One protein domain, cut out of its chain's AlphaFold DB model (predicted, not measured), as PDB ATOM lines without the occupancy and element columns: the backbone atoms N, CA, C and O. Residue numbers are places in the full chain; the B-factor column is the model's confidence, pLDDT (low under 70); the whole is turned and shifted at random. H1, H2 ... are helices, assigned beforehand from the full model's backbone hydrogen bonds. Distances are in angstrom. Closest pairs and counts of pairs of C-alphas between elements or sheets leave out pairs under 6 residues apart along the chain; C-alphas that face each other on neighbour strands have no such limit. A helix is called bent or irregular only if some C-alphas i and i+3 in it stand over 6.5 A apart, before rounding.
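Overview. This is residues 33 to 123 and 175 to 253 of the 261 residues of the protein "AI-2E family transporter" of Blautia sp (UniProt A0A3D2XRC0). Look for a loose, open set of long helices: H1b, H2 and H4 meet in the middle, each touching the other two over part of its length, and their remaining lengths spread away from that meeting place. H5 and H6 make a narrow V beyond the end of H4, with H6 folding back towards H1b, while residues 33 to 44 of H1 and 105 to 118 of H2 are among the stretches that stick out. The printed part has 170 residues with six named helices, H1 to H6 in order, and no named strand, an all-helix domain. It is loose, with a radius of gyration of the C-alphas of 20.9 A, and spans 63 by 52 by 31 A.

Arrangement. Begin at H1, residues 33 to 78, which by its hydrogen bonds was assigned as one helix but is bent: C-alphas 46 and 49 are 7.0 A apart. Its arms, H1a at residues 33 to 46 and H1b at 49 to 78, stand at a shallow tilt of 22 degrees; H1b is irregular, with C-alphas 59 and 62 6.9 A apart, and has a kink of 43 degrees near residue 60. H1a touches no helix. H2, residues 85 to 123, touches H1b at a steep tilt of 58 degrees, opposite ways, closest at the C-alphas of Leu 64 and Cys 99, 6.3 A. H3, residues 175 to 182, touches no helix. H4, residues 187 to 209, touches residues 49 to 61 of H1b, closest at the C-alphas of Gly 53 and Gly 200, 3.8 A, at a steep tilt of 40 degrees, the same way. H4 touches H2 too, at a shallow tilt of 28 degrees, opposite ways, closest at the C-alphas of Trp 93 and Ala 209, 6.0 A. H5, residues 211 to 225, and H6, residues 228 to 253, form a helical hairpin that only just touches, with 3 pairs of C-alphas within 8 A, closest at Tyr 223 and Ala 231, 5.4 A. Every O i to N i+4 pair is within hydrogen-bond range in H1a, H3, H4, H5 and H6; in H1b it is 21 of 26 and in H2 33 of 35.

Along the chain. Find C-alpha 33 at (20.702, -21.618, 67.270), where H1a begins its 20.0 A; H1b covers 40.4 A. H2 runs 57.2 A to C-alpha 123 at (48.846, -36.814, 32.691). H3 is 9.7 A long, H4 32.3 A, H5 21.1 A, and H6 runs 37.2 A to C-alpha 253 at (33.475, -9.761, 25.938).

Size, cuts and confidence. The C-alphas farthest apart are those of Glu 80 and Gln 175, 65.5 A. Residues 124 to 174 are not printed, and C-alphas 123 and 175 are 13.0 A apart across the cut. Of the links printed whole, none is long. Mean pLDDT of the printed part is 87.2; residues 82, 176 and 179 to 186 are under 70.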
ATOM      1  N   MET A  33      20.006 -22.302  68.363       82.94
ATOM      2  CA  MET A  33      20.702 -21.618  67.270       82.94
ATOM      3  C   MET A  33      21.062 -22.577  66.126       82.94
ATOM      4  O   MET A  33      20.915 -22.231  64.958       82.94
ATOM      5  N   LYS A  34      21.451 -23.823  66.440       85.50
ATOM      6  CA  LYS A  34      21.713 -24.857  65.423       85.50
ATOM      7  C   LYS A  34      20.477 -25.144  64.566       85.50
ATOM      8  O   LYS A  34      20.573 -25.110  63.346       85.50
ATOM      9  N   THR A  35      19.315 -25.347  65.184       86.94
ATOM     10  CA  THR A  35      18.049 -25.599  64.477       86.94
ATOM     11  C   THR A  35      17.620 -24.400  63.634       86.94
ATOM     12  O   THR A  35      17.177 -24.582  62.500       86.94
ATOM     13  N   LEU A  36      17.795 -23.172  64.139       85.00
ATOM     14  CA  LEU A  36      17.536 -21.957  63.360       85.00
ATOM     15  C   LEU A  36      18.449 -21.856  62.136       85.00
ATOM     16  O   LEU A  36      17.963 -21.610  61.033       85.00
ATOM     17  N   ILE A  37      19.753 -22.080  62.311       87.69
ATOM     18  CA  ILE A  37      20.724 -22.045  61.213       87.69
ATOM     19  C   ILE A  37      20.376 -23.106  60.166       87.69
ATOM     20  O   ILE A  37      20.319 -22.781  58.983       87.69
ATOM     21  N   THR A  38      20.069 -24.341  60.573       89.19
ATOM     22  CA  THR A  38      19.658 -25.406  59.643       89.19
ATOM     23  C   THR A  38      18.352 -25.063  58.923       89.19
ATOM     24  O   THR A  38      18.231 -25.307  57.721       89.19
ATOM     25  N   GLY A  39      17.387 -24.444  59.610       87.94
ATOM     26  CA  GLY A  39      16.145 -23.969  58.996       87.94
ATOM     27  C   GLY A  39      16.394 -22.901  57.928       87.94
ATOM     28  O   GLY A  39      15.891 -23.016  56.810       87.94
ATOM     29  N   ILE A  40      17.236 -21.907  58.232       88.81
ATOM     30  CA  ILE A  40      17.639 -20.859  57.280       88.81
ATOM     31  C   ILE A  40      18.396 -21.468  56.096       88.81
ATOM     32  O   ILE A  40      18.096 -21.141  54.950       88.81
ATOM     33  N   GLN A  41      19.339 -22.380  56.341       88.62
ATOM     34  CA  GLN A  41      20.083 -23.071  55.285       88.62
ATOM     35  C   GLN A  41      19.159 -23.882  54.376       88.62
ATOM     36  O   GLN A  41      19.308 -23.831  53.159       88.62
ATOM     37  N   THR A  42      18.168 -24.574  54.939       89.12
ATOM     38  CA  THR A  42      17.175 -25.325  54.157       89.12
ATOM     39  C   THR A  42      16.331 -24.382  53.300       89.12
ATOM     40  O   THR A  42      16.140 -24.630  52.110       89.12
ATOM     41  N   PHE A  43      15.879 -23.264  53.871       90.44
ATOM     42  CA  PHE A  43      15.116 -22.247  53.149       90.44
ATOM     43  C   PHE A  43      15.920 -21.620  51.997       90.44
ATOM     44  O   PHE A  43      15.429 -21.533  50.871       90.44
ATOM     45  N   LEU A  44      17.180 -21.246  52.243       87.94
ATOM     46  CA  LEU A  44      18.088 -20.753  51.203       87.94
ATOM     47  C   LEU A  44      18.396 -21.836  50.155       87.94
ATOM     48  O   LEU A  44      18.443 -21.544  48.960       87.94
ATOM     49  N   GLY A  45      18.516 -23.097  50.576       85.25
ATOM     50  CA  GLY A  45      18.651 -24.258  49.698       85.25
ATOM     51  C   GLY A  45      17.502 -24.365  48.695       85.25
ATOM     52  O   GLY A  45      17.740 -24.498  47.496       85.25
ATOM     53  N   ILE A  46      16.260 -24.201  49.158       88.88
ATOM     54  CA  ILE A  46      15.058 -24.211  48.306       88.88
ATOM     55  C   ILE A  46      15.034 -23.016  47.335       88.88
ATOM     56  O   ILE A  46      14.573 -23.154  46.201       88.88
ATOM     57  N   LEU A  47      15.559 -21.852  47.735       91.94
ATOM     58  CA  LEU A  47      15.640 -20.664  46.874       91.94
ATOM     59  C   LEU A  47      16.793 -20.706  45.860       91.94
ATOM     60  O   LEU A  47      16.754 -19.975  44.871       91.94
ATOM     61  N   THR A  48      17.795 -21.564  46.065       91.31
ATOM     62  CA  THR A  48      18.981 -21.690  45.197       91.31
ATOM     63  C   THR A  48      18.646 -21.807  43.699       91.31
ATOM     64  O   THR A  48      19.186 -21.014  42.924       91.31
ATOM     65  N   PRO A  49      17.736 -22.695  43.238       92.25
ATOM     66  CA  PRO A  49      17.376 -22.761  41.818       92.25
ATOM     67  C   PRO A  49      16.750 -21.464  41.286       92.25
ATOM     68  O   PRO A  49      16.988 -21.090  40.140       92.25
ATOM     69  N   ILE A  50      15.985 -20.735  42.105       93.50
ATOM     70  CA  ILE A  50      15.407 -19.443  41.707       93.50
ATOM     71  C   ILE A  50      16.522 -18.414  41.515       93.50
ATOM     72  O   ILE A  50      16.525 -17.695  40.516       93.50
ATOM     73  N   VAL A  51      17.493 -18.377  42.431       93.50
ATOM     74  CA  VAL A  51      18.669 -17.505  42.316       93.50
ATOM     75  C   VAL A  51      19.445 -17.824  41.038       93.50
ATOM     76  O   VAL A  51      19.761 -16.903  40.285       93.50
ATOM     77  N   TYR A  52      19.679 -19.104  40.734       93.25
ATOM     78  CA  TYR A  52      20.310 -19.518  39.475       93.25
ATOM     79  C   TYR A  52      19.533 -19.007  38.264       93.25
ATOM     80  O   TYR A  52      20.124 -18.419  37.360       93.25
ATOM     81  N   GLY A  53      18.206 -19.152  38.263       95.25
ATOM     82  CA  GLY A  53      17.373 -18.665  37.169       95.25
ATOM     83  C   GLY A  53      17.425 -17.150  36.980       95.25
ATOM     84  O   GLY A  53      17.509 -16.678  35.847       95.25
ATOM     85  N   VAL A  54      17.444 -16.379  38.071       93.88
ATOM     86  CA  VAL A  54      17.598 -14.916  38.021       93.88
ATOM     87  C   VAL A  54      18.969 -14.525  37.467       93.88
ATOM     88  O   VAL A  54      19.045 -13.645  36.609       93.88
ATOM     89  N   VAL A  55      20.041 -15.186  37.913       93.31
ATOM     90  CA  VAL A  55      21.408 -14.922  37.434       93.31
ATOM     91  C   VAL A  55      21.537 -15.254  35.946       93.31
ATOM     92  O   VAL A  55      22.006 -14.412  35.181       93.31
ATOM     93  N   ILE A  56      21.063 -16.424  35.509       93.88
ATOM     94  CA  ILE A  56      21.083 -16.828  34.093       93.88
ATOM     95  C   ILE A  56      20.271 -15.838  33.246       93.88
ATOM     96  O   ILE A  56      20.772 -15.329  32.243       93.88
ATOM     97  N   ALA A  57      19.052 -15.488  33.671       94.44
ATOM     98  CA  ALA A  57      18.216 -14.524  32.954       94.44
ATOM     99  C   ALA A  57      18.884 -13.145  32.839       94.44
ATOM    100  O   ALA A  57      18.791 -12.487  31.799       94.44
ATOM    101  N   PHE A  58      19.574 -12.700  33.892       92.31
ATOM    102  CA  PHE A  58      20.316 -11.444  33.889       92.31
ATOM    103  C   PHE A  58      21.491 -11.478  32.901       92.31
ATOM    104  O   PHE A  58      21.620 -10.560  32.090       92.31
ATOM    105  N   LEU A  59      22.290 -12.550  32.908       90.56
ATOM    106  CA  LEU A  59      23.430 -12.720  31.997       90.56
ATOM    107  C   LEU A  59      23.008 -12.838  30.529       90.56
ATOM    108  O   LEU A  59      23.681 -12.302  29.654       90.56
ATOM    109  N   LEU A  60      21.875 -13.487  30.249       91.81
ATOM    110  CA  LEU A  60      21.358 -13.654  28.887       91.81
ATOM    111  C   LEU A  60      20.523 -12.470  28.395       91.81
ATOM    112  O   LEU A  60      20.212 -12.384  27.209       91.81
ATOM    113  N   THR A  61      20.171 -11.527  29.269       90.25
ATOM    114  CA  THR A  61      19.375 -10.352  28.895       90.25
ATOM    115  C   THR A  61      20.024  -9.499  27.790       90.25
ATOM    116  O   THR A  61      19.300  -9.100  26.874       90.25
ATOM    117  N   PRO A  62      21.333  -9.173  27.821       87.62
ATOM    118  CA  PRO A  62      21.990  -8.441  26.738       87.62
ATOM    119  C   PRO A  62      21.921  -9.188  25.403       87.62
ATOM    120  O   PRO A  62      21.572  -8.576  24.396       87.62
ATOM    121  N   LEU A  63      22.163 -10.505  25.419       88.94
ATOM    122  CA  LEU A  63      22.081 -11.364  24.237       88.94
ATOM    123  C   LEU A  63      20.655 -11.395  23.672       88.94
ATOM    124  O   LEU A  63      20.461 -11.172  22.481       88.94
ATOM    125  N   LEU A  64      19.646 -11.566  24.532       90.81
ATOM    126  CA  LEU A  64      18.238 -11.528  24.135       90.81
ATOM    127  C   LEU A  64      17.871 -10.192  23.484       90.81
ATOM    128  O   LEU A  64      17.289 -10.171  22.402       90.81
ATOM    129  N   ASN A  65      18.236  -9.070  24.117       88.25
ATOM    130  CA  ASN A  65      17.963  -7.746  23.558       88.25
ATOM    131  C   ASN A  65      18.678  -7.552  22.213       88.25
ATOM    132  O   ASN A  65      18.124  -6.896  21.334       88.25
ATOM    133  N   PHE A  66      19.892  -8.089  22.060       86.62
ATOM    134  CA  PHE A  66      20.645  -8.029  20.813       86.62
ATOM    135  C   PHE A  66      19.932  -8.803  19.696       86.62
ATOM    136  O   PHE A  66      19.675  -8.221  18.643       86.62
ATOM    137  N   LEU A  67      19.524 -10.053  19.946       88.19
ATOM    138  CA  LEU A  67      18.778 -10.865  18.977       88.19
ATOM    139  C   LEU A  67      17.435 -10.221  18.600       88.19
ATOM    140  O   LEU A  67      17.123 -10.084  17.418       88.19
ATOM    141  N   GLU A  68      16.650  -9.775  19.583       86.69
ATOM    142  CA  GLU A  68      15.335  -9.177  19.328       86.69
ATOM    143  C   GLU A  68      15.438  -7.835  18.595       86.69
ATOM    144  O   GLU A  68      14.808  -7.644  17.552       86.69
ATOM    145  N   LYS A  69      16.218  -6.890  19.135       84.44
ATOM    146  CA  LYS A  69      16.223  -5.495  18.665       84.44
ATOM    147  C   LYS A  69      17.151  -5.242  17.492       84.44
ATOM    148  O   LYS A  69      16.851  -4.361  16.695       84.44
ATOM    149  N   THR A  70      18.254  -5.977  17.391       83.62
ATOM    150  CA  THR A  70      19.280  -5.727  16.365       83.62
ATOM    151  C   THR A  70      19.097  -6.630  15.156       83.62
ATOM    152  O   THR A  70      19.364  -6.204  14.036       83.62
ATOM    153  N   ILE A  71      18.615  -7.861  15.354       83.31
ATOM    154  CA  ILE A  71      18.475  -8.837  14.268       83.31
ATOM    155  C   ILE A  71      17.014  -8.937  13.829       83.31
ATOM    156  O   ILE A  71      16.680  -8.614  12.691       83.31
ATOM    157  N   ILE A  72      16.117  -9.350  14.725       83.38
ATOM    158  CA  ILE A  72      14.782  -9.801  14.314       83.38
ATOM    159  C   ILE A  72      13.850  -8.645  13.945       83.38
ATOM    160  O   ILE A  72      13.262  -8.670  12.862       83.38
ATOM    161  N   TYR A  73      13.718  -7.617  14.789       82.56
ATOM    162  CA  TYR A  73      12.835  -6.488  14.471       82.56
ATOM    163  C   TYR A  73      13.245  -5.724  13.199       82.56
ATOM    164  O   TYR A  73      12.351  -5.439  12.399       82.56
ATOM    165  N   PRO A  74      14.536  -5.457  12.926       79.75
ATOM    166  CA  PRO A  74      14.951  -4.830  11.670       79.75
ATOM    167  C   PRO A  74      14.668  -5.690  10.430       79.75
ATOM    168  O   PRO A  74      14.261  -5.159   9.398       79.75
ATOM    169  N   ILE A  75      14.826  -7.017  10.514       79.75
ATOM    170  CA  ILE A  75      14.500  -7.932   9.405       79.75
ATOM    171  C   ILE A  75      12.991  -7.941   9.126       79.75
ATOM    172  O   ILE A  75      12.578  -7.915   7.967       79.75
ATOM    173  N   LEU A  76      12.162  -7.953  10.172       78.69
ATOM    174  CA  LEU A  76      10.701  -7.910  10.042       78.69
ATOM    175  C   LEU A  76      10.211  -6.581   9.462       78.69
ATOM    176  O   LEU A  76       9.314  -6.589   8.624       78.69
ATOM    177  N   GLN A  77      10.827  -5.463   9.861       77.12
ATOM    178  CA  GLN A  77      10.540  -4.145   9.289       77.12
ATOM    179  C   GLN A  77      10.914  -4.078   7.805       77.12
ATOM    180  O   GLN A  77      10.113  -3.600   7.010       77.12
ATOM    181  N   LYS A  78      12.075  -4.618   7.407       75.50
ATOM    182  CA  LYS A  78      12.487  -4.685   5.992       75.50
ATOM    183  C   LYS A  78      11.569  -5.544   5.117       75.50
ATOM    184  O   LYS A  78      11.527  -5.332   3.914       75.50
ATOM    185  N   LYS A  79      10.872  -6.522   5.701       77.06
ATOM    186  CA  LYS A  79       9.903  -7.379   5.000       77.06
ATOM    187  C   LYS A  79       8.459  -6.864   5.079       77.06
ATOM    188  O   LYS A  79       7.560  -7.590   4.672       77.06
ATOM    189  N   GLU A  80       8.232  -5.677   5.648       73.00
ATOM    190  CA  GLU A  80       6.902  -5.072   5.857       73.00
ATOM    191  C   GLU A  80       5.892  -5.982   6.588       73.00
ATOM    192  O   GLU A  80       4.676  -5.824   6.486       73.00
ATOM    193  N   VAL A  81       6.376  -6.939   7.387       72.44
ATOM    194  CA  VAL A  81       5.501  -7.866   8.111       72.44
ATOM    195  C   VAL A  81       4.988  -7.184   9.375       72.44
ATOM    196  O   VAL A  81       5.734  -6.948  10.331       72.44
ATOM    197  N   THR A  82       3.687  -6.905   9.422       66.00
ATOM    198  CA  THR A  82       3.046  -6.372  10.627       66.00
ATOM    199  C   THR A  82       2.849  -7.485  11.654       66.00
ATOM    200  O   THR A  82       2.043  -8.401  11.511       66.00
ATOM    201  N   VAL A  83       3.625  -7.427  12.737       70.69
ATOM    202  CA  VAL A  83       3.563  -8.455  13.778       70.69
ATOM    203  C   VAL A  83       2.504  -8.099  14.824       70.69
ATOM    204  O   VAL A  83       2.667  -7.178  15.638       70.69
ATOM    205  N   GLY A  84       1.414  -8.870  14.839       74.00
ATOM    206  CA  GLY A  84       0.386  -8.800  15.880       74.00
ATOM    207  C   GLY A  84       0.929  -9.103  17.288       74.00
ATOM    208  O   GLY A  84       2.066  -9.551  17.469       74.00
ATOM    209  N   LYS A  85       0.106  -8.882  18.323       74.44
ATOM    210  CA  LYS A  85       0.489  -9.125  19.732       74.44
ATOM    211  C   LYS A  85       0.947 -10.573  19.982       74.44
ATOM    212  O   LYS A  85       1.921 -10.787  20.699       74.44
ATOM    213  N   ASN A  86       0.293 -11.549  19.347       75.19
ATOM    214  CA  ASN A  86       0.638 -12.970  19.476       75.19
ATOM    215  C   ASN A  86       1.948 -13.317  18.753       75.19
ATOM    216  O   ASN A  86       2.764 -14.054  19.301       75.19
ATOM    217  N   GLY A  87       2.204 -12.718  17.584       78.12
ATOM    218  CA  GLY A  87       3.461 -12.914  16.856       78.12
ATOM    219  C   GLY A  87       4.669 -12.355  17.612       78.12
ATOM    220  O   GLY A  87       5.708 -13.002  17.673       78.12
ATOM    221  N   ARG A  88       4.523 -11.207  18.291       79.69
ATOM    222  CA  ARG A  88       5.585 -10.663  19.158       79.69
ATOM    223  C   ARG A  88       5.915 -11.579  20.334       79.69
ATOM    224  O   ARG A  88       7.089 -11.734  20.656       79.69
ATOM    225  N   LYS A  89       4.905 -12.213  20.940       82.19
ATOM    226  CA  LYS A  89       5.126 -13.229  21.980       82.19
ATOM    227  C   LYS A  89       5.851 -14.453  21.421       82.19
ATOM    228  O   LYS A  89       6.804 -14.906  22.039       82.19
ATOM    229  N   ALA A  90       5.441 -14.960  20.257       84.94
ATOM    230  CA  ALA A  90       6.081 -16.117  19.630       84.94
ATOM    231  C   ALA A  90       7.555 -15.851  19.280       84.94
ATOM    232  O   ALA A  90       8.415 -16.663  19.609       84.94
ATOM    233  N   ILE A  91       7.854 -14.682  18.699       85.94
ATOM    234  CA  ILE A  91       9.231 -14.244  18.421       85.94
ATOM    235  C   ILE A  91      10.051 -14.235  19.703       85.94
ATOM    236  O   ILE A  91      11.139 -14.793  19.738       85.94
ATOM    237  N   ARG A  92       9.510 -13.649  20.770       88.31
ATOM    238  CA  ARG A  92      10.200 -13.584  22.051       88.31
ATOM    239  C   ARG A  92      10.532 -14.961  22.608       88.31
ATOM    240  O   ARG A  92      11.673 -15.204  22.974       88.31
ATOM    241  N   TRP A  93       9.568 -15.880  22.623       90.44
ATOM    242  CA  TRP A  93       9.820 -17.263  23.037       90.44
ATOM    243  C   TRP A  93      10.894 -17.937  22.178       90.44
ATOM    244  O   TRP A  93      11.780 -18.586  22.728       90.44
ATOM    245  N   ALA A  94      10.875 -17.728  20.858       90.50
ATOM    246  CA  ALA A  94      11.908 -18.245  19.964       90.50
ATOM    247  C   ALA A  94      13.298 -17.664  20.289       90.50
ATOM    248  O   ALA A  94      14.268 -18.415  20.375       90.50
ATOM    249  N   CYS A  95      13.399 -16.356  20.544       91.44
ATOM    250  CA  CYS A  95      14.649 -15.710  20.946       91.44
ATOM    251  C   CYS A  95      15.169 -16.236  22.282       91.44
ATOM    252  O   CYS A  95      16.363 -16.480  22.417       91.44
ATOM    253  N   VAL A  96      14.290 -16.412  23.273       93.31
ATOM    254  CA  VAL A  96      14.683 -16.924  24.591       93.31
ATOM    255  C   VAL A  96      15.177 -18.366  24.479       93.31
ATOM    256  O   VAL A  96      16.228 -18.680  25.035       93.31
ATOM    257  N   LEU A  97      14.479 -19.224  23.728       93.31
ATOM    258  CA  LEU A  97      14.919 -20.600  23.476       93.31
ATOM    259  C   LEU A  97      16.270 -20.635  22.756       93.31
ATOM    260  O   LEU A  97      17.149 -21.395  23.158       93.31
ATOM    261  N   LEU A  98      16.465 -19.780  21.750       93.31
ATOM    262  CA  LEU A  98      17.736 -19.668  21.036       93.31
ATOM    263  C   LEU A  98      18.866 -19.185  21.959       93.31
ATOM    264  O   LEU A  98      19.935 -19.788  21.970       93.31
ATOM    265  N   CYS A  99      18.634 -18.155  22.779       93.69
ATOM    266  CA  CYS A  99      19.597 -17.692  23.785       93.69
ATOM    267  C   CYS A  99      19.977 -18.803  24.765       93.69
ATOM    268  O   CYS A  99      21.156 -18.982  25.060       93.69
ATOM    269  N   MET A 100      18.987 -19.543  25.271       93.25
ATOM    270  CA  MET A 100      19.221 -20.624  26.226       93.25
ATOM    271  C   MET A 100      20.001 -21.775  25.583       93.25
ATOM    272  O   MET A 100      20.926 -22.309  26.192       93.25
ATOM    273  N   PHE A 101      19.675 -22.125  24.337       93.88
ATOM    274  CA  PHE A 101      20.413 -23.125  23.573       93.88
ATOM    275  C   PHE A 101      21.873 -22.710  23.362       93.88
ATOM    276  O   PHE A 101      22.774 -23.486  23.673       93.88
ATOM    277  N   LEU A 102      22.119 -21.474  22.913       93.19
ATOM    278  CA  LEU A 102      23.475 -20.939  22.740       93.19
ATOM    279  C   LEU A 102      24.255 -20.913  24.059       93.19
ATOM    280  O   LEU A 102      25.444 -21.219  24.073       93.19
ATOM    281  N   PHE A 103      23.595 -20.593  25.171       92.56
ATOM    282  CA  PHE A 103      24.211 -20.600  26.496       92.56
ATOM    283  C   PHE A 103      24.635 -22.003  26.941       92.56
ATOM    284  O   PHE A 103      25.768 -22.191  27.382       92.56
ATOM    285  N   LEU A 104      23.759 -23.001  26.790       92.00
ATOM    286  CA  LEU A 104      24.089 -24.395  27.106       92.00
ATOM    287  C   LEU A 104      25.182 -24.938  26.182       92.00
ATOM    288  O   LEU A 104      26.091 -25.616  26.657       92.00
ATOM    289  N   ALA A 105      25.132 -24.600  24.892       93.75
ATOM    290  CA  ALA A 105      26.164 -24.967  23.928       93.75
ATOM    291  C   ALA A 105      27.524 -24.347  24.284       93.75
ATOM    292  O   ALA A 105      28.538 -25.039  24.224       93.75
ATOM    293  N   LEU A 106      27.549 -23.081  24.719       91.31
ATOM    294  CA  LEU A 106      28.764 -22.407  25.183       91.31
ATOM    295  C   LEU A 106      29.351 -23.096  26.421       91.31
ATOM    296  O   LEU A 106      30.546 -23.371  26.451       91.31
ATOM    297  N   ILE A 107      28.523 -23.406  27.424       90.75
ATOM    298  CA  ILE A 107      28.972 -24.128  28.626       90.75
ATOM    299  C   ILE A 107      29.536 -25.498  28.243       90.75
ATOM    300  O   ILE A 107      30.621 -25.861  28.693       90.75
ATOM    301  N   TYR A 108      28.824 -26.245  27.399       91.31
ATOM    302  CA  TYR A 108      29.274 -27.550  26.927       91.31
ATOM    303  C   TYR A 108      30.618 -27.458  26.193       91.31
ATOM    304  O   TYR A 108      31.533 -28.221  26.500       91.31
ATOM    305  N   ALA A 109      30.772 -26.491  25.285       92.69
ATOM    306  CA  ALA A 109      32.018 -26.258  24.562       92.69
ATOM    307  C   ALA A 109      33.175 -25.904  25.509       92.69
ATOM    308  O   ALA A 109      34.260 -26.462  25.372       92.69
ATOM    309  N   LEU A 110      32.943 -25.041  26.504       89.62
ATOM    310  CA  LEU A 110      33.955 -24.686  27.503       89.62
ATOM    311  C   LEU A 110      34.382 -25.894  28.342       89.62
ATOM    312  O   LEU A 110      35.576 -26.102  28.533       89.62
ATOM    313  N   ILE A 111      33.434 -26.715  28.806       87.25
ATOM    314  CA  ILE A 111      33.749 -27.935  29.565       87.25
ATOM    315  C   ILE A 111      34.552 -28.902  28.694       87.25
ATOM    316  O   ILE A 111      35.583 -29.402  29.134       87.25
ATOM    317  N   MET A 112      34.120 -29.131  27.453       88.31
ATOM    318  CA  MET A 112      34.788 -30.057  26.538       88.31
ATOM    319  C   MET A 112      36.140 -29.534  26.038       88.31
ATOM    320  O   MET A 112      36.956 -30.317  25.573       88.31
ATOM    321  N   MET A 113      36.408 -28.233  26.140       89.00
ATOM    322  CA  MET A 113      37.719 -27.657  25.846       89.00
ATOM    323  C   MET A 113      38.648 -27.737  27.064       89.00
ATOM    324  O   MET A 113      39.777 -28.202  26.952       89.00
ATOM    325  N   VAL A 114      38.174 -27.311  28.238       87.56
ATOM    326  CA  VAL A 114      39.001 -27.180  29.447       87.56
ATOM    327  C   VAL A 114      39.248 -28.530  30.113       87.56
ATOM    328  O   VAL A 114      40.387 -28.847  30.441       87.56
ATOM    329  N   LEU A 115      38.211 -29.345  30.316       82.62
ATOM    330  CA  LEU A 115      38.321 -30.587  31.081       82.62
ATOM    331  C   LEU A 115      39.325 -31.590  30.479       82.62
ATOM    332  O   LEU A 115      40.180 -32.066  31.228       82.62
ATOM    333  N   PRO A 116      39.296 -31.915  29.168       84.00
ATOM    334  CA  PRO A 116      40.275 -32.842  28.615       84.00
ATOM    335  C   PRO A 116      41.684 -32.256  28.582       84.00
ATOM    336  O   PRO A 116      42.629 -33.007  28.792       84.00
ATOM    337  N   GLU A 117      41.850 -30.949  28.364       86.00
ATOM    338  CA  GLU A 117      43.172 -30.314  28.421       86.00
ATOM    339  C   GLU A 117      43.756 -30.331  29.833       86.00
ATOM    340  O   GLU A 117      44.934 -30.635  30.004       86.00
ATOM    341  N   LEU A 118      42.936 -30.123  30.867       83.81
ATOM    342  CA  LEU A 118      43.371 -30.294  32.254       83.81
ATOM    343  C   LEU A 118      43.823 -31.733  32.522       83.81
ATOM    344  O   LEU A 118      44.898 -31.938  33.085       83.81
ATOM    345  N   ILE A 119      43.047 -32.729  32.078       79.75
ATOM    346  CA  ILE A 119      43.425 -34.143  32.215       79.75
ATOM    347  C   ILE A 119      44.737 -34.414  31.471       79.75
ATOM    348  O   ILE A 119      45.661 -34.968  32.062       79.75
ATOM    349  N   ARG A 120      44.865 -33.992  30.205       85.69
ATOM    350  CA  ARG A 120      46.097 -34.154  29.412       85.69
ATOM    351  C   ARG A 120      47.290 -33.490  30.083       85.69
ATOM    352  O   ARG A 120      48.336 -34.117  30.178       85.69
ATOM    353  N   SER A 121      47.142 -32.263  30.574       85.38
ATOM    354  CA  SER A 121      48.215 -31.527  31.243       85.38
ATOM    355  C   SER A 121      48.689 -32.244  32.506       85.38
ATOM    356  O   SER A 121      49.894 -32.384  32.711       85.38
ATOM    357  N   VAL A 122      47.762 -32.738  33.333       82.19
ATOM    358  CA  VAL A 122      48.097 -33.521  34.534       82.19
ATOM    359  C   VAL A 122      48.779 -34.835  34.149       82.19
ATOM    360  O   VAL A 122      49.827 -35.163  34.702       82.19
ATOM    361  N   MET A 123      48.247 -35.562  33.163       79.00
ATOM    362  CA  MET A 123      48.846 -36.814  32.691       79.00
ATOM    363  C   MET A 123      50.246 -36.592  32.099       79.00
ATOM    364  O   MET A 123      51.165 -37.347  32.405       79.00
ATOM    365  N   GLN A 175      46.322 -42.292  43.685       77.50
ATOM    366  CA  GLN A 175      45.459 -41.329  44.385       77.50
ATOM    367  C   GLN A 175      44.851 -40.292  43.439       77.50
ATOM    368  O   GLN A 175      43.702 -39.898  43.614       77.50
ATOM    369  N   MET A 176      45.578 -39.860  42.407       69.62
ATOM    370  CA  MET A 176      45.035 -38.950  41.398       69.62
ATOM    371  C   MET A 176      44.027 -39.641  40.478       69.62
ATOM    372  O   MET A 176      42.983 -39.063  40.181       69.62
ATOM    373  N   GLN A 177      44.292 -40.880  40.054       71.38
ATOM    374  CA  GLN A 177      43.311 -41.680  39.312       71.38
ATOM    375  C   GLN A 177      42.063 -41.959  40.154       71.38
ATOM    376  O   GLN A 177      40.944 -41.924  39.640       71.38
ATOM    377  N   GLU A 178      42.243 -42.203  41.448       75.25
ATOM    378  CA  GLU A 178      41.163 -42.387  42.403       75.25
ATOM    379  C   GLU A 178      40.417 -41.079  42.651       75.25
ATOM    380  O   GLU A 178      39.202 -41.102  42.684       75.25
ATOM    381  N   MET A 179      41.081 -39.923  42.707       67.50
ATOM    382  CA  MET A 179      40.421 -38.616  42.773       67.50
ATOM    383  C   MET A 179      39.583 -38.357  41.516       67.50
ATOM    384  O   MET A 179      38.432 -37.948  41.628       67.50
ATOM    385  N   LEU A 180      40.110 -38.671  40.327       65.19
ATOM    386  CA  LEU A 180      39.358 -38.607  39.069       65.19
ATOM    387  C   LEU A 180      38.158 -39.565  39.070       65.19
ATOM    388  O   LEU A 180      37.089 -39.209  38.576       65.19
ATOM    389  N   LYS A 181      38.295 -40.755  39.668       66.19
ATOM    390  CA  LYS A 181      37.169 -41.669  39.901       66.19
ATOM    391  C   LYS A 181      36.225 -41.159  40.987       66.19
ATOM    392  O   LYS A 181      35.025 -41.292  40.829       66.19
ATOM    393  N   ASN A 182      36.698 -40.521  42.046       66.31
ATOM    394  CA  ASN A 182      35.891 -40.030  43.164       66.31
ATOM    395  C   ASN A 182      35.154 -38.728  42.820       66.31
ATOM    396  O   ASN A 182      34.141 -38.427  43.446       66.31
ATOM    397  N   ILE A 183      35.537 -38.027  41.747       63.06
ATOM    398  CA  ILE A 183      34.649 -37.063  41.075       63.06
ATOM    399  C   ILE A 183      33.328 -37.749  40.665       63.06
ATOM    400  O   ILE A 183      32.275 -37.118  40.717       63.06
ATOM    401  N   SER A 184      33.339 -39.055  40.363       55.66
ATOM    402  CA  SER A 184      32.113 -39.853  40.184       55.66
ATOM    403  C   SER A 184      31.459 -40.319  41.501       55.66
ATOM    404  O   SER A 184      30.293 -40.688  41.498       55.66
ATOM    405  N   ALA A 185      32.131 -40.250  42.654       59.34
ATOM    406  CA  ALA A 185      31.506 -40.478  43.966       59.34
ATOM    407  C   ALA A 185      30.782 -39.219  44.490       59.34
ATOM    408  O   ALA A 185      29.769 -39.326  45.177       59.34
ATOM    409  N   GLY A 186      31.208 -38.023  44.056       63.94
ATOM    410  CA  GLY A 186      30.472 -36.757  44.203       63.94
ATOM    411  C   GLY A 186      29.189 -36.664  43.360       63.94
ATOM    412  O   GLY A 186      28.615 -35.584  43.215       63.94
ATOM    413  N   VAL A 187      28.722 -37.781  42.790       71.88
ATOM    414  CA  VAL A 187      27.541 -37.849  41.921       71.88
ATOM    415  C   VAL A 187      26.290 -37.293  42.591       71.88
ATOM    416  O   VAL A 187      25.509 -36.647  41.909       71.88
ATOM    417  N   PHE A 188      26.103 -37.440  43.905       75.94
ATOM    418  CA  PHE A 188      24.941 -36.842  44.577       75.94
ATOM    419  C   PHE A 188      24.970 -35.308  44.583       75.94
ATOM    420  O   PHE A 188      23.943 -34.677  44.318       75.94
ATOM    421  N   ASP A 189      26.133 -34.699  44.814       79.94
ATOM    422  CA  ASP A 189      26.287 -33.241  44.772       79.94
ATOM    423  C   ASP A 189      26.194 -32.714  43.342       79.94
ATOM    424  O   ASP A 189      25.539 -31.702  43.093       79.94
ATOM    425  N   LEU A 190      26.753 -33.448  42.380       80.00
ATOM    426  CA  LEU A 190      26.631 -33.153  40.953       80.00
ATOM    427  C   LEU A 190      25.183 -33.284  40.475       80.00
ATOM    428  O   LEU A 190      24.701 -32.404  39.769       80.00
ATOM    429  N   ILE A 191      24.446 -34.312  40.899       83.75
ATOM    430  CA  ILE A 191      23.013 -34.462  40.610       83.75
ATOM    431  C   ILE A 191      22.232 -33.302  41.228       83.75
ATOM    432  O   ILE A 191      21.381 -32.720  40.558       83.75
ATOM    433  N   ASN A 192      22.513 -32.929  42.479       84.88
ATOM    434  CA  ASN A 192      21.849 -31.794  43.121       84.88
ATOM    435  C   ASN A 192      22.158 -30.472  42.412       84.88
ATOM    436  O   ASN A 192      21.243 -29.675  42.192       84.88
ATOM    437  N   PHE A 193      23.409 -30.261  42.007       86.38
ATOM    438  CA  PHE A 193      23.821 -29.117  41.206       86.38
ATOM    439  C   PHE A 193      23.098 -29.093  39.857       86.38
ATOM    440  O   PHE A 193      22.472 -28.087  39.533       86.38
ATOM    441  N   LEU A 194      23.108 -30.199  39.107       88.31
ATOM    442  CA  LEU A 194      22.446 -30.322  37.805       88.31
ATOM    443  C   LEU A 194      20.932 -30.134  37.915       88.31
ATOM    444  O   LEU A 194      20.347 -29.429  37.098       88.31
ATOM    445  N   LYS A 195      20.299 -30.694  38.949       90.44
ATOM    446  CA  LYS A 195      18.880 -30.487  39.258       90.44
ATOM    447  C   LYS A 195      18.585 -29.007  39.497       90.44
ATOM    448  O   LYS A 195      17.693 -28.452  38.860       90.44
ATOM    449  N   ASN A 196      19.339 -28.355  40.383       92.19
ATOM    450  CA  ASN A 196      19.149 -26.936  40.689       92.19
ATOM    451  C   ASN A 196      19.428 -26.051  39.468       92.19
ATOM    452  O   ASN A 196      18.708 -25.082  39.235       92.19
ATOM    453  N   PHE A 197      20.436 -26.401  38.669       92.94
ATOM    454  CA  PHE A 197      20.770 -25.732  37.419       92.94
ATOM    455  C   PHE A 197      19.657 -25.878  36.379       92.94
ATOM    456  O   PHE A 197      19.261 -24.884  35.783       92.94
ATOM    457  N   LEU A 198      19.094 -27.077  36.204       92.94
ATOM    458  CA  LEU A 198      17.996 -27.329  35.272       92.94
ATOM    459  C   LEU A 198      16.721 -26.582  35.683       92.94
ATOM    460  O   LEU A 198      16.091 -25.932  34.851       92.94
ATOM    461  N   ILE A 199      16.361 -26.617  36.970       93.94
ATOM    462  CA  ILE A 199      15.226 -25.836  37.484       93.94
ATOM    463  C   ILE A 199      15.497 -24.341  37.278       93.94
ATOM    464  O   ILE A 199      14.624 -23.624  36.791       93.94
ATOM    465  N   GLY A 200      16.713 -23.874  37.571       95.44
ATOM    466  CA  GLY A 200      17.124 -22.497  37.312       95.44
ATOM    467  C   GLY A 200      17.027 -22.112  35.836       95.44
ATOM    468  O   GLY A 200      16.497 -21.051  35.519       95.44
ATOM    469  N   ALA A 201      17.434 -22.988  34.919       94.06
ATOM    470  CA  ALA A 201      17.286 -22.791  33.480       94.06
ATOM    471  C   ALA A 201      15.813 -22.602  33.081       94.06
ATOM    472  O   ALA A 201      15.482 -21.639  32.388       94.06
ATOM    473  N   ILE A 202      14.914 -23.455  33.582       93.88
ATOM    474  CA  ILE A 202      13.467 -23.334  33.349       93.88
ATOM    475  C   ILE A 202      12.937 -22.007  33.913       93.88
ATOM    476  O   ILE A 202      12.216 -21.285  33.226       93.88
ATOM    477  N   VAL A 203      13.322 -21.638  35.137       94.81
ATOM    478  CA  VAL A 203      12.931 -20.356  35.750       94.81
ATOM    479  C   VAL A 203      13.431 -19.173  34.913       94.81
ATOM    480  O   VAL A 203      12.678 -18.225  34.680       94.81
ATOM    481  N   SER A 204      14.666 -19.235  34.412       95.56
ATOM    482  CA  SER A 204      15.253 -18.179  33.583       95.56
ATOM    483  C   SER A 204      14.481 -17.972  32.276       95.56
ATOM    484  O   SER A 204      14.223 -16.830  31.901       95.56
ATOM    485  N   LEU A 205      14.014 -19.059  31.648       93.75
ATOM    486  CA  LEU A 205      13.157 -19.038  30.458       93.75
ATOM    487  C   LEU A 205      11.897 -18.197  30.696       93.75
ATOM    488  O   LEU A 205      11.623 -17.269  29.933       93.75
ATOM    489  N   TYR A 206      11.164 -18.460  31.783       92.69
ATOM    490  CA  TYR A 206       9.961 -17.692  32.126       92.69
ATOM    491  C   TYR A 206      10.274 -16.232  32.479       92.69
ATOM    492  O   TYR A 206       9.565 -15.329  32.027       92.69
ATOM    493  N   LEU A 207      11.343 -15.983  33.245       92.94
ATOM    494  CA  LEU A 207      11.766 -14.624  33.604       92.94
ATOM    495  C   LEU A 207      12.140 -13.791  32.374       92.94
ATOM    496  O   LEU A 207      11.816 -12.606  32.307       92.94
ATOM    497  N   MET A 208      12.800 -14.398  31.389       92.06
ATOM    498  CA  MET A 208      13.159 -13.737  30.136       92.06
ATOM    499  C   MET A 208      11.933 -13.536  29.235       92.06
ATOM    500  O   MET A 208      11.764 -12.457  28.652       92.06
ATOM    501  N   ALA A 209      11.040 -14.527  29.164       91.12
ATOM    502  CA  ALA A 209       9.824 -14.464  28.356       91.12
ATOM    503  C   ALA A 209       8.892 -13.309  28.765       91.12
ATOM    504  O   ALA A 209       8.361 -12.640  27.882       91.12
ATOM    505  N   ASP A 210       8.751 -13.015  30.066       89.38
ATOM    506  CA  ASP A 210       7.914 -11.910  30.582       89.38
ATOM    507  C   ASP A 210       8.699 -10.885  31.425       89.38
ATOM    508  O   ASP A 210       8.248 -10.392  32.462       89.38
ATOM    509  N   LYS A 211       9.916 -10.554  30.988       87.19
ATOM    510  CA  LYS A 211      10.819  -9.620  31.685       87.19
ATOM    511  C   LYS A 211      10.142  -8.307  32.087       87.19
ATOM    512  O   LYS A 211      10.346  -7.823  33.197       87.19
ATOM    513  N   GLU A 212       9.365  -7.693  31.199       87.44
ATOM    514  CA  GLU A 212       8.694  -6.416  31.451       87.44
ATOM    515  C   GLU A 212       7.606  -6.572  32.512       87.44
ATOM    516  O   GLU A 212       7.505  -5.716  33.393       87.44
ATOM    517  N   GLY A 213       6.844  -7.672  32.472       89.81
ATOM    518  CA  GLY A 213       5.847  -8.005  33.484       89.81
ATOM    519  C   GLY A 213       6.477  -8.195  34.863       89.81
ATOM    520  O   GLY A 213       6.018  -7.593  35.839       89.81
ATOM    521  N   PHE A 214       7.576  -8.949  34.951       91.06
ATOM    522  CA  PHE A 214       8.314  -9.136  36.204       91.06
ATOM    523  C   PHE A 214       8.910  -7.826  36.735       91.06
ATOM    524  O   PHE A 214       8.759  -7.529  37.921       91.06
ATOM    525  N   ILE A 215       9.515  -6.993  35.880       91.38
ATOM    526  CA  ILE A 215      10.054  -5.683  36.289       91.38
ATOM    527  C   ILE A 215       8.935  -4.746  36.764       91.38
ATOM    528  O   ILE A 215       9.122  -4.017  37.740       91.38
ATOM    529  N   ALA A 216       7.776  -4.740  36.102       93.19
ATOM    530  CA  ALA A 216       6.636  -3.919  36.504       93.19
ATOM    531  C   ALA A 216       6.106  -4.334  37.885       93.19
ATOM    532  O   ALA A 216       5.947  -3.482  38.761       93.19
ATOM    533  N   LYS A 217       5.920  -5.640  38.108       94.19
ATOM    534  CA  LYS A 217       5.499  -6.191  39.406       94.19
ATOM    535  C   LYS A 217       6.523  -5.912  40.507       94.19
ATOM    536  O   LYS A 217       6.138  -5.497  41.594       94.19
ATOM    537  N   ALA A 218       7.817  -6.053  40.218       92.62
ATOM    538  CA  ALA A 218       8.882  -5.739  41.170       92.62
ATOM    539  C   ALA A 218       8.877  -4.254  41.574       92.62
ATOM    540  O   ALA A 218       9.007  -3.929  42.755       92.62
ATOM    541  N   LYS A 219       8.659  -3.340  40.618       93.69
ATOM    542  CA  LYS A 219       8.493  -1.909  40.918       93.69
ATOM    543  C   LYS A 219       7.261  -1.664  41.781       93.69
ATOM    544  O   LYS A 219       7.378  -0.974  42.786       93.69
ATOM    545  N   MET A 220       6.116  -2.245  41.423       94.50
ATOM    546  CA  MET A 220       4.877  -2.114  42.197       94.50
ATOM    547  C   MET A 220       5.064  -2.591  43.642       94.50
ATOM    548  O   MET A 220       4.703  -1.868  44.563       94.50
ATOM    549  N   LEU A 221       5.705  -3.745  43.843       95.50
ATOM    550  CA  LEU A 221       6.037  -4.262  45.173       95.50
ATOM    551  C   LEU A 221       6.961  -3.305  45.941       95.50
ATOM    552  O   LEU A 221       6.742  -3.049  47.119       95.50
ATOM    553  N   THR A 222       7.957  -2.727  45.266       95.12
ATOM    554  CA  THR A 222       8.878  -1.763  45.889       95.12
ATOM    555  C   THR A 222       8.135  -0.512  46.370       95.12
ATOM    556  O   THR A 222       8.364  -0.066  47.489       95.12
ATOM    557  N   TYR A 223       7.214   0.034  45.569       95.62
ATOM    558  CA  TYR A 223       6.385   1.175  45.989       95.62
ATOM    559  C   TYR A 223       5.325   0.812  47.038       95.62
ATOM    560  O   TYR A 223       4.851   1.700  47.735       95.62
ATOM    561  N   ALA A 224       4.941  -0.463  47.151       95.88
ATOM    562  CA  ALA A 224       4.001  -0.921  48.171       95.88
ATOM    563  C   ALA A 224       4.665  -1.092  49.547       95.88
ATOM    564  O   ALA A 224       4.037  -0.825  50.567       95.88
ATOM    565  N   VAL A 225       5.926  -1.538  49.579       96.25
ATOM    566  CA  VAL A 225       6.670  -1.798  50.826       96.25
ATOM    567  C   VAL A 225       7.397  -0.551  51.336       96.25
ATOM    568  O   VAL A 225       7.514  -0.359  52.543       96.25
ATOM    569  N   PHE A 226       7.882   0.308  50.437       94.75
ATOM    570  CA  PHE A 226       8.700   1.471  50.785       94.75
ATOM    571  C   PHE A 226       8.003   2.790  50.448       94.75
ATOM    572  O   PHE A 226       7.211   2.878  49.515       94.75
ATOM    573  N   SER A 227       8.363   3.860  51.164       95.81
ATOM    574  CA  SER A 227       7.892   5.209  50.826       95.81
ATOM    575  C   SER A 227       8.379   5.638  49.430       95.81
ATOM    576  O   SER A 227       9.444   5.191  48.986       95.81
ATOM    577  N   PRO A 228       7.665   6.546  48.731       94.44
ATOM    578  CA  PRO A 228       7.994   6.925  47.352       94.44
ATOM    579  C   PRO A 228       9.443   7.393  47.153       94.44
ATOM    580  O   PRO A 228      10.051   7.106  46.123       94.44
ATOM    581  N   GLN A 229      10.019   8.074  48.149       95.19
ATOM    582  CA  GLN A 229      11.412   8.530  48.128       95.19
ATOM    583  C   GLN A 229      12.398   7.349  48.135       95.19
ATOM    584  O   GLN A 229      13.275   7.270  47.273       95.19
ATOM    585  N   HIS A 230      12.208   6.392  49.051       95.25
ATOM    586  CA  HIS A 230      13.053   5.201  49.165       95.25
ATOM    587  C   HIS A 230      12.867   4.265  47.966       95.25
ATOM    588  O   HIS A 230      13.847   3.778  47.404       95.25
ATOM    589  N   ALA A 231      11.631   4.075  47.503       95.69
ATOM    590  CA  ALA A 231      11.342   3.269  46.322       95.69
ATOM    591  C   ALA A 231      12.014   3.838  45.059       95.69
ATOM    592  O   ALA A 231      12.647   3.097  44.301       95.69
ATOM    593  N   ASN A 232      11.960   5.161  44.857       95.81
ATOM    594  CA  ASN A 232      12.666   5.828  43.760       95.81
ATOM    595  C   ASN A 232      14.184   5.645  43.856       95.81
ATOM    596  O   ASN A 232      14.827   5.371  42.839       95.81
ATOM    597  N   PHE A 233      14.752   5.762  45.058       96.75
ATOM    598  CA  PHE A 233      16.177   5.533  45.291       96.75
ATOM    599  C   PHE A 233      16.591   4.092  44.958       96.75
ATOM    600  O   PHE A 233      17.551   3.893  44.210       96.75
ATOM    601  N   ILE A 234      15.836   3.091  45.425       96.12
ATOM    602  CA  ILE A 234      16.083   1.668  45.136       96.12
ATOM    603  C   ILE A 234      16.019   1.417  43.628       96.12
ATOM    604  O   ILE A 234      16.943   0.853  43.046       96.12
ATOM    605  N   ILE A 235      14.965   1.886  42.956       95.69
ATOM    606  CA  ILE A 235      14.794   1.686  41.511       95.69
ATOM    607  C   ILE A 235      15.902   2.386  40.715       95.69
ATOM    608  O   ILE A 235      16.363   1.848  39.702       95.69
ATOM    609  N   ARG A 236      16.328   3.585  41.130       96.06
ATOM    610  CA  ARG A 236      17.439   4.306  40.492       96.06
ATOM    611  C   ARG A 236      18.753   3.550  40.672       96.06
ATOM    612  O   ARG A 236      19.469   3.373  39.690       96.06
ATOM    613  N   SER A 237      19.018   3.059  41.879       96.31
ATOM    614  CA  SER A 237      20.201   2.255  42.195       96.31
ATOM    615  C   SER A 237      20.225   0.970  41.372       96.31
ATOM    616  O   SER A 237      21.199   0.712  40.679       96.31
ATOM    617  N   MET A 238      19.112   0.234  41.306       93.69
ATOM    618  CA  MET A 238      19.002  -0.979  40.486       93.69
ATOM    619  C   MET A 238      19.208  -0.704  38.992       93.69
ATOM    620  O   MET A 238      19.860  -1.491  38.307       93.69
ATOM    621  N   ARG A 239      18.697   0.419  38.465       93.38
ATOM    622  CA  ARG A 239      18.961   0.821  37.072       93.38
ATOM    623  C   ARG A 239      20.437   1.128  36.834       93.38
ATOM    624  O   ARG A 239      20.962   0.734  35.795       93.38
ATOM    625  N   PHE A 240      21.081   1.825  37.770       95.56
ATOM    626  CA  PHE A 240      22.509   2.117  37.702       95.56
ATOM    627  C   PHE A 240      23.333   0.827  37.742       95.56
ATOM    628  O   PHE A 240      24.089   0.575  36.812       95.56
ATOM    629  N   THR A 241      23.091  -0.042  38.726       93.56
ATOM    630  CA  THR A 241      23.718  -1.365  38.846       93.56
ATOM    631  C   THR A 241      23.548  -2.174  37.565       93.56
ATOM    632  O   THR A 241      24.531  -2.626  36.992       93.56
ATOM    633  N   ASN A 242      22.325  -2.287  37.043       91.75
ATOM    634  CA  ASN A 242      22.068  -2.997  35.792       91.75
ATOM    635  C   ASN A 242      22.878  -2.421  34.617       91.75
ATOM    636  O   ASN A 242      23.443  -3.185  33.840       91.75
ATOM    637  N   LYS A 243      22.960  -1.088  34.482       91.69
ATOM    638  CA  LYS A 243      23.751  -0.441  33.422       91.69
ATOM    639  C   LYS A 243      25.247  -0.727  33.580       91.69
ATOM    640  O   LYS A 243      25.894  -1.060  32.593       91.69
ATOM    641  N   THR A 244      25.776  -0.623  34.797       93.62
ATOM    642  CA  THR A 244      27.198  -0.835  35.090       93.62
ATOM    643  C   THR A 244      27.603  -2.293  34.896       93.62
ATOM    644  O   THR A 244      28.575  -2.556  34.198       93.62
ATOM    645  N   PHE A 245      26.837  -3.250  35.428       90.50
ATOM    646  CA  PHE A 245      27.131  -4.679  35.274       90.50
ATOM    647  C   PHE A 245      27.026  -5.128  33.816       90.50
ATOM    648  O   PHE A 245      27.954  -5.751  33.310       90.50
ATOM    649  N   ILE A 246      25.944  -4.780  33.108       88.62
ATOM    650  CA  ILE A 246      25.808  -5.138  31.687       88.62
ATOM    651  C   ILE A 246      26.910  -4.472  30.854       88.62
ATOM    652  O   ILE A 246      27.491  -5.122  29.989       88.62
ATOM    653  N   GLY A 247      27.227  -3.200  31.124       89.31
ATOM    654  CA  GLY A 247      28.316  -2.489  30.454       89.31
ATOM    655  C   GLY A 247      29.678  -3.145  30.687       89.31
ATOM    656  O   GLY A 247      30.435  -3.316  29.739       89.31
ATOM    657  N   PHE A 248      29.955  -3.583  31.917       92.00
ATOM    658  CA  PHE A 248      31.168  -4.328  32.254       92.00
ATOM    659  C   PHE A 248      31.241  -5.671  31.518       92.00
ATOM    660  O   PHE A 248      32.272  -5.975  30.924       92.00
ATOM    661  N   PHE A 249      30.152  -6.448  31.496       86.38
ATOM    662  CA  PHE A 249      30.104  -7.726  30.779       86.38
ATOM    663  C   PHE A 249      30.351  -7.557  29.278       86.38
ATOM    664  O   PHE A 249      31.190  -8.256  28.718       86.38
ATOM    665  N   ILE A 250      29.667  -6.608  28.628       86.00
ATOM    666  CA  ILE A 250      29.872  -6.321  27.200       86.00
ATOM    667  C   ILE A 250      31.307  -5.844  26.953       86.00
ATOM    668  O   ILE A 250      31.952  -6.316  26.022       86.00
ATOM    669  N   GLY A 251      31.823  -4.957  27.811       88.94
ATOM    670  CA  GLY A 251      33.205  -4.486  27.739       88.94
ATOM    671  C   GLY A 251      34.212  -5.631  27.834       88.94
ATOM    672  O   GLY A 251      35.137  -5.685  27.036       88.94
ATOM    673  N   LYS A 252      33.996  -6.591  28.741       89.81
ATOM    674  CA  LYS A 252      34.865  -7.764  28.903       89.81
ATOM    675  C   LYS A 252      34.802  -8.741  27.735       89.81
ATOM    676  O   LYS A 252      35.835  -9.289  27.361       89.81
ATOM    677  N   ILE A 253      33.623  -8.944  27.151       86.88
ATOM    678  CA  ILE A 253      33.475  -9.761  25.938       86.88
ATOM    679  C   ILE A 253      34.231  -9.109  24.775       86.88
ATOM    680  O   ILE A 253      34.946  -9.800  24.058       86.88
TER     681      ILE A 253